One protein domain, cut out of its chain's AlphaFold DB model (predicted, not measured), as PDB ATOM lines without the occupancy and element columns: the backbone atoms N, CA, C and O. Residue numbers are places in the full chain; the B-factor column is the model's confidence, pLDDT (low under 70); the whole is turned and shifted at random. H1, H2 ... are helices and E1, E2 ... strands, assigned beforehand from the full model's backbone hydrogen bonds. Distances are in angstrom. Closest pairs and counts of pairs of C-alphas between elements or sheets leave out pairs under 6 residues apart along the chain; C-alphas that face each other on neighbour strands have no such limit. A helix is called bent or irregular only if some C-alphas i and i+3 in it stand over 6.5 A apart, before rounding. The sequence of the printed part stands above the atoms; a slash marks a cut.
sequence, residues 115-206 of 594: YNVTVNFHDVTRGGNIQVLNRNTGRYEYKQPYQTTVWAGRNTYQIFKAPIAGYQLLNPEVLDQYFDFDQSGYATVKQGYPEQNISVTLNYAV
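AT A GLANCE: This is residues 115 to 206 of the 594 residues of the protein "Gram-positive signal peptide protein, YSIRK family" of Lactobacillus antri DSM 16041 (UniProt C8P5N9). A strongly twisted sheet of four strands, E4, E1, E8 and E5, is curled like part of a barrel, and the long unnamed stretch of residues 152 to 166 runs from edge strand E4 to edge strand E5 across its open side, together with the small hairpin E6 and E7 and the short helix H1. A second small hairpin, E2 and E3, lies at one end of the long axis, far from E6 and E7. The 92 printed residues hold eight named strands and one named helix, in the order E1, E2, E3, E4, E5, H1, E6, E7, E8; the class is mostly strand, with under half of the residues in named elements. The large sheet is mixed, in the order E4, E1, E8, E5, and each hairpin is an antiparallel sheet of two strands. The whole is compact, with a radius of gyration of the C-alphas of 13.9 A, but elongated, spanning 42 by 25 by 23 A.

IN THESE COORDINATES: Begin with the large sheet and find C-alpha 115 at (183.208, 498.204, 372.496); from there E1, residues 115 to 123, runs 25.8 A. Next to it look for E8, the longest strand, residues 197 to 206, which runs 29.0 A and ends with C-alpha 206 at (169.748, 472.505, 382.882). E4, residues 146 to 151, is 16.8 A long, and E5, residues 167 to 169, is 6.6 A. The helix H1 is residues 172 to 175, with C-alpha 172 at (182.899, 479.352, 378.809); it is neither bent nor irregular, but only just: C-alphas 172 and 175 are 6.1 A apart. The short strands are E2, residues 131 to 133, 7.0 A; E3, residues 140 to 142, 7.0 A; E6, residues 179 to 181, 6.4 A; and E7, residues 187 to 189, 6.7 A.

HOW THE PARTS SIT: Start at the inner strands E1 and E8, which are parallel at 20 degrees; look at N 118 and O 198, 2.8 A apart and within hydrogen-bond range, and at N 204 and O 122, also 2.8 A. On E1, edge strand E4 is antiparallel at 154 degrees, with N 117 and O 148 at 2.8 A. E5, the other edge strand, is antiparallel to E8 at 134 degrees, with N 168 and O 205 at 2.9 A. The pairing of E8 is staggered: residues 197 to 204 pair with E1 and residues 204 to 206 with E5. H1 is on this sheet at a height of 8.0 A, and lies only just over E8, with 3 of its 4 C-alphas; the closest C-alphas are those of Pro 172 and Leu 202, 7.2 A apart. H1 is too short for any O i to N i+4 pair, and its 1 O i to N i+3 pair is within range. In the hairpin E6 and E7, antiparallel at 146 degrees, find N 188 and O 180 at 2.8 A. The closest C-alphas of E7 and E4 are those of Val 189 and Val 150, 7.4 A apart. In the hairpin E2 and E3, antiparallel at 140 degrees, N 132 and O 141 are 2.9 A apart. E2 comes closest to E1 at the C-alphas of Gln 131 and Asp 123, 8.0 A apart, while E3 and E1 are apart.

THE WHOLE: The two C-alphas farthest apart are those of Gly 138 and Gly 192, at 44.2 A. The printed part runs from 115 to 206 with no cut. The link from E4 to E5, 15 residues, is long; its C-alphas lie 4 to 18 A from the mean of the C-alphas. The mean pLDDT of the printed part is 90.1, and when you reach residues 135 to 136, between E2 and E3, you find the model's confidence under 70.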
ATOM      1  N   TYR A 115     183.882 499.360 373.095       92.44
ATOM      2  CA  TYR A 115     183.208 498.204 372.496       92.44
ATOM      3  C   TYR A 115     181.796 498.060 373.061       92.44
ATOM      4  O   TYR A 115     181.595 498.196 374.269       92.44
ATOM      5  N   ASN A 116     180.823 497.733 372.209       93.94
ATOM      6  CA  ASN A 116     179.470 497.376 372.632       93.94
ATOM      7  C   ASN A 116     179.389 495.857 372.777       93.94
ATOM      8  O   ASN A 116     179.513 495.138 371.788       93.94
ATOM      9  N   VAL A 117     179.193 495.362 373.994       94.25
ATOM     10  CA  VAL A 117     179.145 493.930 374.307       94.25
ATOM     11  C   VAL A 117     177.692 493.498 374.475       94.25
ATOM     12  O   VAL A 117     176.983 494.037 375.321       94.25
ATOM     13  N   THR A 118     177.259 492.496 373.707       95.81
ATOM     14  CA  THR A 118     175.995 491.770 373.902       95.81
ATOM     15  C   THR A 118     176.285 490.317 374.273       95.81
ATOM     16  O   THR A 118     177.031 489.630 373.577       95.81
ATOM     17  N   VAL A 119     175.679 489.835 375.359       96.00
ATOM     18  CA  VAL A 119     175.766 488.446 375.829       96.00
ATOM     19  C   VAL A 119     174.374 487.823 375.802       96.00
ATOM     20  O   VAL A 119     173.476 488.244 376.531       96.00
ATOM     21  N   ASN A 120     174.202 486.811 374.959       96.69
ATOM     22  CA  ASN A 120     172.968 486.054 374.779       96.69
ATOM     23  C   ASN A 120     173.022 484.763 375.616       96.69
ATOM     24  O   ASN A 120     174.073 484.126 375.693       96.69
ATOM     25  N   PHE A 121     171.899 484.365 376.222       96.75
ATOM     26  CA  PHE A 121     171.819 483.222 377.143       96.75
ATOM     27  C   PHE A 121     170.922 482.123 376.561       96.75
ATOM     28  O   PHE A 121     169.700 482.193 376.686       96.75
ATOM     29  N   HIS A 122     171.528 481.115 375.932       96.94
ATOM     30  CA  HIS A 122     170.830 480.040 375.230       96.94
ATOM     31  C   HIS A 122     170.711 478.771 376.091       96.94
ATOM     32  O   HIS A 122     171.692 478.324 376.681       96.94
ATOM     33  N   ASP A 123     169.517 478.186 376.151       96.69
ATOM     34  CA  ASP A 123     169.196 476.924 376.822       96.69
ATOM     35  C   ASP A 123     169.244 475.773 375.808       96.69
ATOM     36  O   ASP A 123     168.366 475.666 374.953       96.69
ATOM     37  N   VAL A 124     170.244 474.893 375.891       96.44
ATOM     38  CA  VAL A 124     170.360 473.750 374.965       96.44
ATOM     39  C   VAL A 124     169.474 472.560 375.350       96.44
ATOM     40  O   VAL A 124     169.251 471.685 374.520       96.44
ATOM     41  N   THR A 125     168.954 472.512 376.583       94.75
ATOM     42  CA  THR A 125     168.071 471.432 377.064       94.75
ATOM     43  C   THR A 125     166.616 471.675 376.652       94.75
ATOM     44  O   THR A 125     165.878 470.720 376.396       94.75
ATOM     45  N   ARG A 126     166.188 472.945 376.605       89.69
ATOM     46  CA  ARG A 126     164.835 473.365 376.193       89.69
ATOM     47  C   ARG A 126     164.761 473.925 374.772       89.69
ATOM     48  O   ARG A 126     163.710 473.826 374.145       89.69
ATOM     49  N   GLY A 127     165.850 474.521 374.287       88.88
ATOM     50  CA  GLY A 127     165.862 475.414 373.130       88.88
ATOM     51  C   GLY A 127     165.394 476.830 373.495       88.88
ATOM     52  O   GLY A 127     164.409 477.013 374.210       88.88
ATOM     53  N   GLY A 128     166.077 477.852 372.972       91.06
ATOM     54  CA  GLY A 128     165.718 479.259 373.196       91.06
ATOM     55  C   GLY A 128     166.422 479.879 374.407       91.06
ATOM     56  O   GLY A 128     167.577 479.568 374.674       91.06
ATOM     57  N   ASN A 129     165.770 480.806 375.113       92.50
ATOM     58  CA  ASN A 129     166.400 481.556 376.208       92.50
ATOM     59  C   ASN A 129     166.333 480.801 377.543       92.50
ATOM     60  O   ASN A 129     165.306 480.195 377.855       92.50
ATOM     61  N   ILE A 130     167.369 480.923 378.382       94.00
ATOM     62  CA  ILE A 130     167.344 480.313 379.723       94.00
ATOM     63  C   ILE A 130     166.222 480.900 380.594       94.00
ATOM     64  O   ILE A 130     165.962 482.109 380.603       94.00
ATOM     65  N   GLN A 131     165.579 480.031 381.367       91.12
ATOM     66  CA  GLN A 131     164.455 480.351 382.241       91.12
ATOM     67  C   GLN A 131     164.879 480.257 383.715       91.12
ATOM     68  O   GLN A 131     165.239 479.181 384.194       91.12
ATOM     69  N   VAL A 132     164.842 481.365 384.450       86.19
ATOM     70  CA  VAL A 132     165.297 481.448 385.850       86.19
ATOM     71  C   VAL A 132     164.140 481.790 386.783       86.19
ATOM     72  O   VAL A 132     163.184 482.447 386.377       86.19
ATOM     73  N   LEU A 133     164.204 481.349 388.041       80.12
ATOM     74  CA  LEU A 133     163.200 481.717 389.038       80.12
ATOM     75  C   LEU A 133     163.517 483.091 389.641       80.12
ATOM     76  O   LEU A 133     164.566 483.284 390.260       80.12
ATOM     77  N   ASN A 134     162.586 484.031 389.522       78.12
ATOM     78  CA  ASN A 134     162.659 485.312 390.209       78.12
ATOM     79  C   ASN A 134     162.232 485.137 391.679       78.12
ATOM     80  O   ASN A 134     161.098 484.755 391.979       78.12
ATOM     81  N   ARG A 135     163.159 485.430 392.603       69.19
ATOM     82  CA  ARG A 135     162.967 485.250 394.057       69.19
ATOM     83  C   ARG A 135     161.857 486.141 394.638       69.19
ATOM     84  O   ARG A 135     161.270 485.774 395.650       69.19
ATOM     85  N   ASN A 136     161.557 487.277 394.005       69.38
ATOM     86  CA  ASN A 136     160.582 488.260 394.489       69.38
ATOM     87  C   ASN A 136     159.159 487.946 394.001       69.38
ATOM     88  O   ASN A 136     158.196 488.141 394.737       69.38
ATOM     89  N   THR A 137     159.013 487.472 392.758       75.06
ATOM     90  CA  THR A 137     157.704 487.137 392.165       75.06
ATOM     91  C   THR A 137     157.298 485.682 392.411       75.06
ATOM     92  O   THR A 137     156.117 485.345 392.302       75.06
ATOM     93  N   GLY A 138     158.266 484.807 392.716       72.31
ATOM     94  CA  GLY A 138     158.076 483.359 392.813       72.31
ATOM     95  C   GLY A 138     157.787 482.686 391.465       72.31
ATOM     96  O   GLY A 138     157.337 481.538 391.447       72.31
ATOM     97  N   ARG A 139     158.002 483.395 390.347       81.38
ATOM     98  CA  ARG A 139     157.689 482.960 388.979       81.38
ATOM     99  C   ARG A 139     158.957 482.704 388.171       81.38
ATOM    100  O   ARG A 139     160.028 483.222 388.477       81.38
ATOM    101  N   TYR A 140     158.809 481.901 387.124       84.69
ATOM    102  CA  TYR A 140     159.847 481.684 386.123       84.69
ATOM    103  C   TYR A 140     159.820 482.782 385.062       84.69
ATOM    104  O   TYR A 140     158.769 483.081 384.495       84.69
ATOM    105  N   GLU A 141     160.985 483.356 384.785       90.50
ATOM    106  CA  GLU A 141     161.184 484.491 383.885       90.50
ATOM    107  C   GLU A 141     162.362 484.186 382.942       90.50
ATOM    108  O   GLU A 141     163.361 483.584 383.341       90.50
ATOM    109  N   TYR A 142     162.250 484.562 381.665       91.88
ATOM    110  CA  TYR A 142     163.324 484.349 380.690       91.88
ATOM    111  C   TYR A 142     164.412 485.408 380.852       91.88
ATOM    112  O   TYR A 142     164.125 486.611 380.811       91.88
ATOM    113  N   LYS A 143     165.669 484.978 380.995       90.38
ATOM    114  CA  LYS A 143     166.803 485.900 381.089       90.38
ATOM    115  C   LYS A 143     167.004 486.591 379.740       90.38
ATOM    116  O   LYS A 143     167.269 485.941 378.733       90.38
ATOM    117  N   GLN A 144     166.865 487.912 379.733       91.00
ATOM    118  CA  GLN A 144     167.095 488.729 378.543       91.00
ATOM    119  C   GLN A 144     168.596 488.792 378.203       91.00
ATOM    120  O   GLN A 144     169.422 488.637 379.112       91.00
ATOM    121  N   PRO A 145     168.967 489.041 376.931       93.38
ATOM    122  CA  PRO A 145     170.340 489.364 376.565       93.38
ATOM    123  C   PRO A 145     170.880 490.516 377.417       93.38
ATOM    124  O   PRO A 145     170.188 491.504 377.662       93.38
ATOM    125  N   TYR A 146     172.118 490.386 377.880       92.56
ATOM    126  CA  TYR A 146     172.794 491.423 378.650       92.56
ATOM    127  C   TYR A 146     173.602 492.311 377.704       92.56
ATOM    128  O   TYR A 146     174.346 491.795 376.872       92.56
ATOM    129  N   GLN A 147     173.471 493.631 377.835       94.19
ATOM    130  CA  GLN A 147     174.152 494.605 376.982       94.19
ATOM    131  C   GLN A 147     174.913 495.628 377.827       94.19
ATOM    132  O   GLN A 147     174.408 496.091 378.849       94.19
ATOM    133  N   THR A 148     176.131 495.974 377.408       92.38
ATOM    134  CA  THR A 148     176.978 496.971 378.079       92.38
ATOM    135  C   THR A 148     177.992 497.592 377.115       92.38
ATOM    136  O   THR A 148     178.265 497.034 376.052       92.38
ATOM    137  N   THR A 149     178.585 498.725 377.492       91.94
ATOM    138  CA  THR A 149     179.634 499.406 376.720       91.94
ATOM    139  C   THR A 149     180.915 499.491 377.547       91.94
ATOM    140  O   THR A 149     180.894 499.917 378.701       91.94
ATOM    141  N   VAL A 150     182.041 499.084 376.957       89.56
ATOM    142  CA  VAL A 150     183.326 498.890 377.645       89.56
ATOM    143  C   VAL A 150     184.421 499.679 376.937       89.56
ATOM    144  O   VAL A 150     184.607 499.522 375.738       89.56
ATOM    145  N   TRP A 151     185.186 500.493 377.659       87.12
ATOM    146  CA  TRP A 151     186.348 501.191 377.093       87.12
ATOM    147  C   TRP A 151     187.523 500.233 376.863       87.12
ATOM    148  O   TRP A 151     187.748 499.327 377.668       87.12
ATOM    149  N   ALA A 152     188.297 500.448 375.797       83.62
ATOM    150  CA  ALA A 152     189.431 499.597 375.443       83.62
ATOM    151  C   ALA A 152     190.414 499.426 376.617       83.62
ATOM    152  O   ALA A 152     190.820 500.402 377.252       83.62
ATOM    153  N   GLY A 153     190.777 498.177 376.929       78.75
ATOM    154  CA  GLY A 153     191.678 497.854 378.039       78.75
ATOM    155  C   GLY A 153     191.143 498.167 379.444       78.75
ATOM    156  O   GLY A 153     191.925 498.144 380.392       78.75
ATOM    157  N   ARG A 154     189.843 498.463 379.614       84.50
ATOM    158  CA  ARG A 154     189.212 498.602 380.939       84.50
ATOM    159  C   ARG A 154     188.431 497.352 381.341       84.50
ATOM    160  O   ARG A 154     187.828 496.671 380.512       84.50
ATOM    161  N   ASN A 155     188.414 497.108 382.647       81.94
ATOM    162  CA  ASN A 155     187.593 496.091 383.290       81.94
ATOM    163  C   ASN A 155     186.096 496.457 383.173       81.94
ATOM    164  O   ASN A 155     185.723 497.628 383.294       81.94
ATOM    165  N   THR A 156     185.241 495.467 382.910       81.25
ATOM    166  CA  THR A 156     183.788 495.624 382.708       81.25
ATOM    167  C   THR A 156     182.988 495.693 384.014       81.25
ATOM    168  O   THR A 156     181.799 496.020 383.995       81.25
ATOM    169  N   TYR A 157     183.606 495.302 385.131       83.62
ATOM    170  CA  TYR A 157     182.964 494.927 386.394       83.62
ATOM    171  C   TYR A 157     181.882 493.834 386.251       83.62
ATOM    172  O   TYR A 157     181.054 493.655 387.141       83.62
ATOM    173  N   GLN A 158     181.891 493.074 385.145       86.06
ATOM    174  CA  GLN A 158     180.976 491.960 384.880       86.06
ATOM    175  C   GLN A 158     181.695 490.616 384.966       86.06
ATOM    176  O   GLN A 158     182.746 490.412 384.355       86.06
ATOM    177  N   ILE A 159     181.067 489.672 385.666       86.75
ATOM    178  CA  ILE A 159     181.523 488.286 385.795       86.75
ATOM    179  C   ILE A 159     180.740 487.436 384.786       86.75
ATOM    180  O   ILE A 159     179.769 486.765 385.131       86.75
ATOM    181  N   PHE A 160     181.118 487.485 383.503       91.25
ATOM    182  CA  PHE A 160     180.376 486.790 382.431       91.25
ATOM    183  C   PHE A 160     180.332 485.258 382.593       91.25
ATOM    184  O   PHE A 160     179.432 484.612 382.064       91.25
ATOM    185  N   LYS A 161     181.273 484.683 383.353       91.75
ATOM    186  CA  LYS A 161     181.344 483.248 383.683       91.75
ATOM    187  C   LYS A 161     180.608 482.879 384.988       91.75
ATOM    188  O   LYS A 161     180.769 481.765 385.480       91.75
ATOM    189  N   ALA A 162     179.833 483.797 385.575       91.44
ATOM    190  CA  ALA A 162     179.104 483.565 386.824       91.44
ATOM    191  C   ALA A 162     178.120 482.375 386.719       91.44
ATOM    192  O   ALA A 162     177.389 482.281 385.727       91.44
ATOM    193  N   PRO A 163     178.049 481.490 387.735       94.00
ATOM    194  CA  PRO A 163     177.037 480.439 387.797       94.00
ATOM    195  C   PRO A 163     175.609 480.999 387.796       94.00
ATOM    196  O   PRO A 163     175.335 482.056 388.365       94.00
ATOM    197  N   ILE A 164     174.683 480.254 387.189       94.19
ATOM    198  CA  ILE A 164     173.254 480.582 387.158       94.19
ATOM    199  C   ILE A 164     172.494 479.406 387.770       94.19
ATOM    200  O   ILE A 164     172.661 478.271 387.330       94.19
ATOM    201  N   ALA A 165     171.674 479.667 388.791       93.56
ATOM    202  CA  ALA A 165     170.958 478.616 389.510       93.56
ATOM    203  C   ALA A 165     170.070 477.778 388.575       93.56
ATOM    204  O   ALA A 165     169.308 478.321 387.771       93.56
ATOM    205  N   GLY A 166     170.208 476.455 388.676       94.62
ATOM    206  CA  GLY A 166     169.578 475.478 387.792       94.62
ATOM    207  C   GLY A 166     170.342 475.165 386.501       94.62
ATOM    208  O   GLY A 166     169.852 474.331 385.743       94.62
ATOM    209  N   TYR A 167     171.512 475.766 386.234       96.62
ATOM    210  CA  TYR A 167     172.237 475.599 384.964       96.62
ATOM    211  C   TYR A 167     173.746 475.355 385.101       96.62
ATOM    212  O   TYR A 167     174.418 475.902 385.976       96.62
ATOM    213  N   GLN A 168     174.289 474.613 384.135       96.88
ATOM    214  CA  GLN A 168     175.719 474.494 383.847       96.88
ATOM    215  C   GLN A 168     176.050 475.269 382.562       96.88
ATOM    216  O   GLN A 168     175.393 475.078 381.541       96.88
ATOM    217  N   LEU A 169     177.081 476.122 382.598       97.00
ATOM    218  CA  LEU A 169     177.639 476.793 381.414       97.00
ATOM    219  C   LEU A 169     178.507 475.802 380.624       97.00
ATOM    220  O   LEU A 169     179.416 475.201 381.197       97.00
ATOM    221  N   LEU A 170     178.232 475.630 379.330       96.94
ATOM    222  CA  LEU A 170     178.852 474.593 378.496       96.94
ATOM    223  C   LEU A 170     180.023 475.080 377.640       96.94
ATOM    224  O   LEU A 170     180.883 474.275 377.303       96.94
ATOM    225  N   ASN A 171     180.047 476.365 377.278       97.00
ATOM    226  CA  ASN A 171     181.040 476.950 376.369       97.00
ATOM    227  C   ASN A 171     181.740 478.202 376.953       97.00
ATOM    228  O   ASN A 171     181.754 479.255 376.311       97.00
ATOM    229  N   PRO A 172     182.280 478.174 378.190       94.81
ATOM    230  CA  PRO A 172     182.899 479.352 378.809       94.81
ATOM    231  C   PRO A 172     184.069 479.940 377.996       94.81
ATOM    232  O   PRO A 172     184.360 481.129 378.127       94.81
ATOM    233  N   GLU A 173     184.725 479.134 377.162       95.00
ATOM    234  CA  GLU A 173     185.875 479.498 376.332       95.00
ATOM    235  C   GLU A 173     185.558 480.470 375.185       95.00
ATOM    236  O   GLU A 173     186.459 481.176 374.730       95.00
ATOM    237  N   VAL A 174     184.295 480.600 374.746       96.19
ATOM    238  CA  VAL A 174     183.946 481.600 373.712       96.19
ATOM    239  C   VAL A 174     184.166 483.037 374.195       96.19
ATOM    240  O   VAL A 174     184.375 483.937 373.388       96.19
ATOM    241  N   LEU A 175     184.165 483.263 375.513       94.62
ATOM    242  CA  LEU A 175     184.497 484.558 376.103       94.62
ATOM    243  C   LEU A 175     185.999 484.857 376.026       94.62
ATOM    244  O   LEU A 175     186.379 486.013 375.859       94.62
ATOM    245  N   ASP A 176     186.856 483.838 376.102       93.00
ATOM    246  CA  ASP A 176     188.316 484.011 376.130       93.00
ATOM    247  C   ASP A 176     188.896 484.434 374.764       93.00
ATOM    248  O   ASP A 176     190.063 484.820 374.672       93.00
ATOM    249  N   GLN A 177     188.064 484.437 373.716       92.50
ATOM    250  CA  GLN A 177     188.352 485.053 372.417       92.50
ATOM    251  C   GLN A 177     188.372 486.592 372.495       92.50
ATOM    252  O   GLN A 177     189.176 487.231 371.820       92.50
ATOM    253  N   TYR A 178     187.522 487.186 373.342       91.94
ATOM    254  CA  TYR A 178     187.277 488.636 373.406       91.94
ATOM    255  C   TYR A 178     187.762 489.284 374.707       91.94
ATOM    256  O   TYR A 178     188.037 490.485 374.740       91.94
ATOM    257  N   PHE A 179     187.854 488.503 375.783       92.88
ATOM    258  CA  PHE A 179     188.135 488.988 377.129       92.88
ATOM    259  C   PHE A 179     189.334 488.276 377.755       92.88
ATOM    260  O   PHE A 179     189.573 487.094 377.507       92.88
ATOM    261  N   ASP A 180     190.059 488.992 378.603       91.56
ATOM    262  CA  ASP A 180     190.861 488.414 379.681       91.56
ATOM    263  C   ASP A 180     190.085 488.518 380.998       91.56
ATOM    264  O   ASP A 180     189.246 489.407 381.160       91.56
ATOM    265  N   PHE A 181     190.353 487.607 381.933       91.06
ATOM    266  CA  PHE A 181     189.654 487.515 383.215       91.06
ATOM    267  C   PHE A 181     190.639 487.598 384.383       91.06
ATOM    268  O   PHE A 181     191.677 486.936 384.364       91.06
ATOM    269  N   ASP A 182     190.304 488.386 385.406       88.00
ATOM    270  CA  ASP A 182     191.058 488.404 386.666       88.00
ATOM    271  C   ASP A 182     190.664 487.246 387.608       88.00
ATOM    272  O   ASP A 182     189.787 486.432 387.307       88.00
ATOM    273  N   GLN A 183     191.331 487.148 388.764       83.69
ATOM    274  CA  GLN A 183     191.075 486.090 389.755       83.69
ATOM    275  C   GLN A 183     189.645 486.126 390.323       83.69
ATOM    276  O   GLN A 183     189.096 485.072 390.637       83.69
ATOM    277  N   SER A 184     189.025 487.308 390.383       81.06
ATOM    278  CA  SER A 184     187.626 487.511 390.789       81.06
ATOM    279  C   SER A 184     186.630 487.157 389.672       81.06
ATOM    280  O   SER A 184     185.418 487.167 389.888       81.06
ATOM    281  N   GLY A 185     187.122 486.855 388.468       85.94
ATOM    282  CA  GLY A 185     186.320 486.542 387.292       85.94
ATOM    283  C   GLY A 185     185.760 487.765 386.564       85.94
ATOM    284  O   GLY A 185     184.866 487.590 385.732       85.94
ATOM    285  N   TYR A 186     186.250 488.980 386.833       89.44
ATOM    286  CA  TYR A 186     185.848 490.158 386.066       89.44
ATOM    287  C   TYR A 186     186.538 490.190 384.700       89.44
ATOM    288  O   TYR A 186     187.744 489.959 384.591       89.44
ATOM    289  N   ALA A 187     185.775 490.514 383.656       91.62
ATOM    290  CA  ALA A 187     186.285 490.602 382.291       91.62
ATOM    291  C   ALA A 187     186.985 491.943 381.993       91.62
ATOM    292  O   ALA A 187     186.571 492.997 382.472       91.62
ATOM    293  N   THR A 188     187.980 491.923 381.108       91.06
ATOM    294  CA  THR A 188     188.592 493.091 380.445       91.06
ATOM    295  C   THR A 188     188.664 492.810 378.945       91.06
ATOM    296  O   THR A 188     189.087 491.723 378.563       91.06
ATOM    297  N   VAL A 189     188.241 493.743 378.082       89.75
ATOM    298  CA  VAL A 189     188.280 493.528 376.616       89.75
ATOM    299  C   VAL A 189     189.724 493.519 376.112       89.75
ATOM    300  O   VAL A 189     190.500 494.429 376.423       89.75
ATOM    301  N   LYS A 190     190.055 492.509 375.302       87.69
ATOM    302  CA  LYS A 190     191.365 492.339 374.665       87.69
ATOM    303  C   LYS A 190     191.687 493.492 373.713       87.69
ATOM    304  O   LYS A 190     190.849 493.938 372.934       87.69
ATOM    305  N   GLN A 191     192.924 493.981 373.778       80.62
ATOM    306  CA  GLN A 191     193.395 495.045 372.888       80.62
ATOM    307  C   GLN A 191     193.548 494.529 371.450       80.62
ATOM    308  O   GLN A 191     193.920 493.378 371.235       80.62
ATOM    309  N   GLY A 192     193.289 495.394 370.466       78.69
ATOM    310  CA  GLY A 192     193.473 495.075 369.046       78.69
ATOM    311  C   GLY A 192     192.306 494.342 368.370       78.69
ATOM    312  O   GLY A 192     192.423 494.021 367.191       78.69
ATOM    313  N   TYR A 193     191.181 494.100 369.056       81.88
ATOM    314  CA  TYR A 193     189.971 493.606 368.392       81.88
ATOM    315  C   TYR A 193     189.414 494.696 367.446       81.88
ATOM    316  O   TYR A 193     189.235 495.827 367.892       81.88
ATOM    317  N   PRO A 194     189.163 494.420 366.152       83.31
ATOM    318  CA  PRO A 194     188.875 495.482 365.182       83.31
ATOM    319  C   PRO A 194     187.400 495.910 365.130       83.31
ATOM    320  O   PRO A 194     187.100 496.981 364.604       83.31
ATOM    321  N   GLU A 195     186.463 495.102 365.637       87.25
ATOM    322  CA  GLU A 195     185.029 495.377 365.492       87.25
ATOM    323  C   GLU A 195     184.439 496.091 366.718       87.25
ATOM    324  O   GLU A 195     184.598 495.671 367.862       87.25
ATOM    325  N   GLN A 196     183.676 497.154 366.459       90.12
ATOM    326  CA  GLN A 196     183.006 497.995 367.462       90.12
ATOM    327  C   GLN A 196     181.967 497.242 368.324       90.12
ATOM    328  O   GLN A 196     181.602 497.709 369.407       90.12
ATOM    329  N   ASN A 197     181.472 496.095 367.853       93.69
ATOM    330  CA  ASN A 197     180.398 495.334 368.488       93.69
ATOM    331  C   ASN A 197     180.853 493.886 368.717       93.69
ATOM    332  O   ASN A 197     181.202 493.191 367.770       93.69
ATOM    333  N   ILE A 198     180.804 493.428 369.966       93.44
ATOM    334  CA  ILE A 198     181.106 492.055 370.381       93.44
ATOM    335  C   ILE A 198     179.773 491.386 370.731       93.44
ATOM    336  O   ILE A 198     179.059 491.857 371.616       93.44
ATOM    337  N   SER A 199     179.429 490.288 370.057       95.31
ATOM    338  CA  SER A 199     178.215 489.512 370.339       95.31
ATOM    339  C   SER A 199     178.584 488.069 370.659       95.31
ATOM    340  O   SER A 199     179.173 487.378 369.833       95.31
ATOM    341  N   VAL A 200     178.245 487.620 371.867       96.00
ATOM    342  CA  VAL A 200     178.589 486.290 372.383       96.00
ATOM    343  C   VAL A 200     177.312 485.530 372.730       96.00
ATOM    344  O   VAL A 200     176.382 486.102 373.298       96.00
ATOM    345  N   THR A 201     177.271 484.231 372.432       97.12
ATOM    346  CA  THR A 201     176.192 483.332 372.868       97.12
ATOM    347  C   THR A 201     176.743 482.298 373.837       97.12
ATOM    348  O   THR A 201     177.565 481.454 373.476       97.12
ATOM    349  N   LEU A 202     176.268 482.368 375.078       97.94
ATOM    350  CA  LEU A 202     176.578 481.415 376.133       97.94
ATOM    351  C   LEU A 202     175.506 480.324 376.146       97.94
ATOM    352  O   LEU A 202     174.320 480.607 376.323       97.94
ATOM    353  N   ASN A 203     175.939 479.086 375.936       97.88
ATOM    354  CA  ASN A 203     175.118 477.887 375.950       97.88
ATOM    355  C   ASN A 203     175.098 477.298 377.359       97.88
ATOM    356  O   ASN A 203     176.146 476.986 377.928       97.88
ATOM    357  N   TYR A 204     173.903 477.091 377.892       97.75
ATOM    358  CA  TYR A 204     173.664 476.471 379.184       97.75
ATOM    359  C   TYR A 204     172.791 475.232 379.009       97.75
ATOM    360  O   TYR A 204     171.821 475.264 378.255       97.75
ATOM    361  N   ALA A 205     173.089 474.167 379.749       97.38
ATOM    362  CA  ALA A 205     172.155 473.060 379.956       97.38
ATOM    363  C   ALA A 205     171.606 473.100 381.384       97.38
ATOM    364  O   ALA A 205     172.259 473.601 382.305       97.38
ATOM    365  N   VAL A 206     170.396 472.576 381.567       96.75
ATOM    366  CA  VAL A 206     169.748 472.505 382.882       96.75
ATOM    367  C   VAL A 206     170.423 471.415 383.709       96.75
ATOM    368  O   VAL A 206     170.609 470.296 383.231       96.75
TER     369      VAL A 206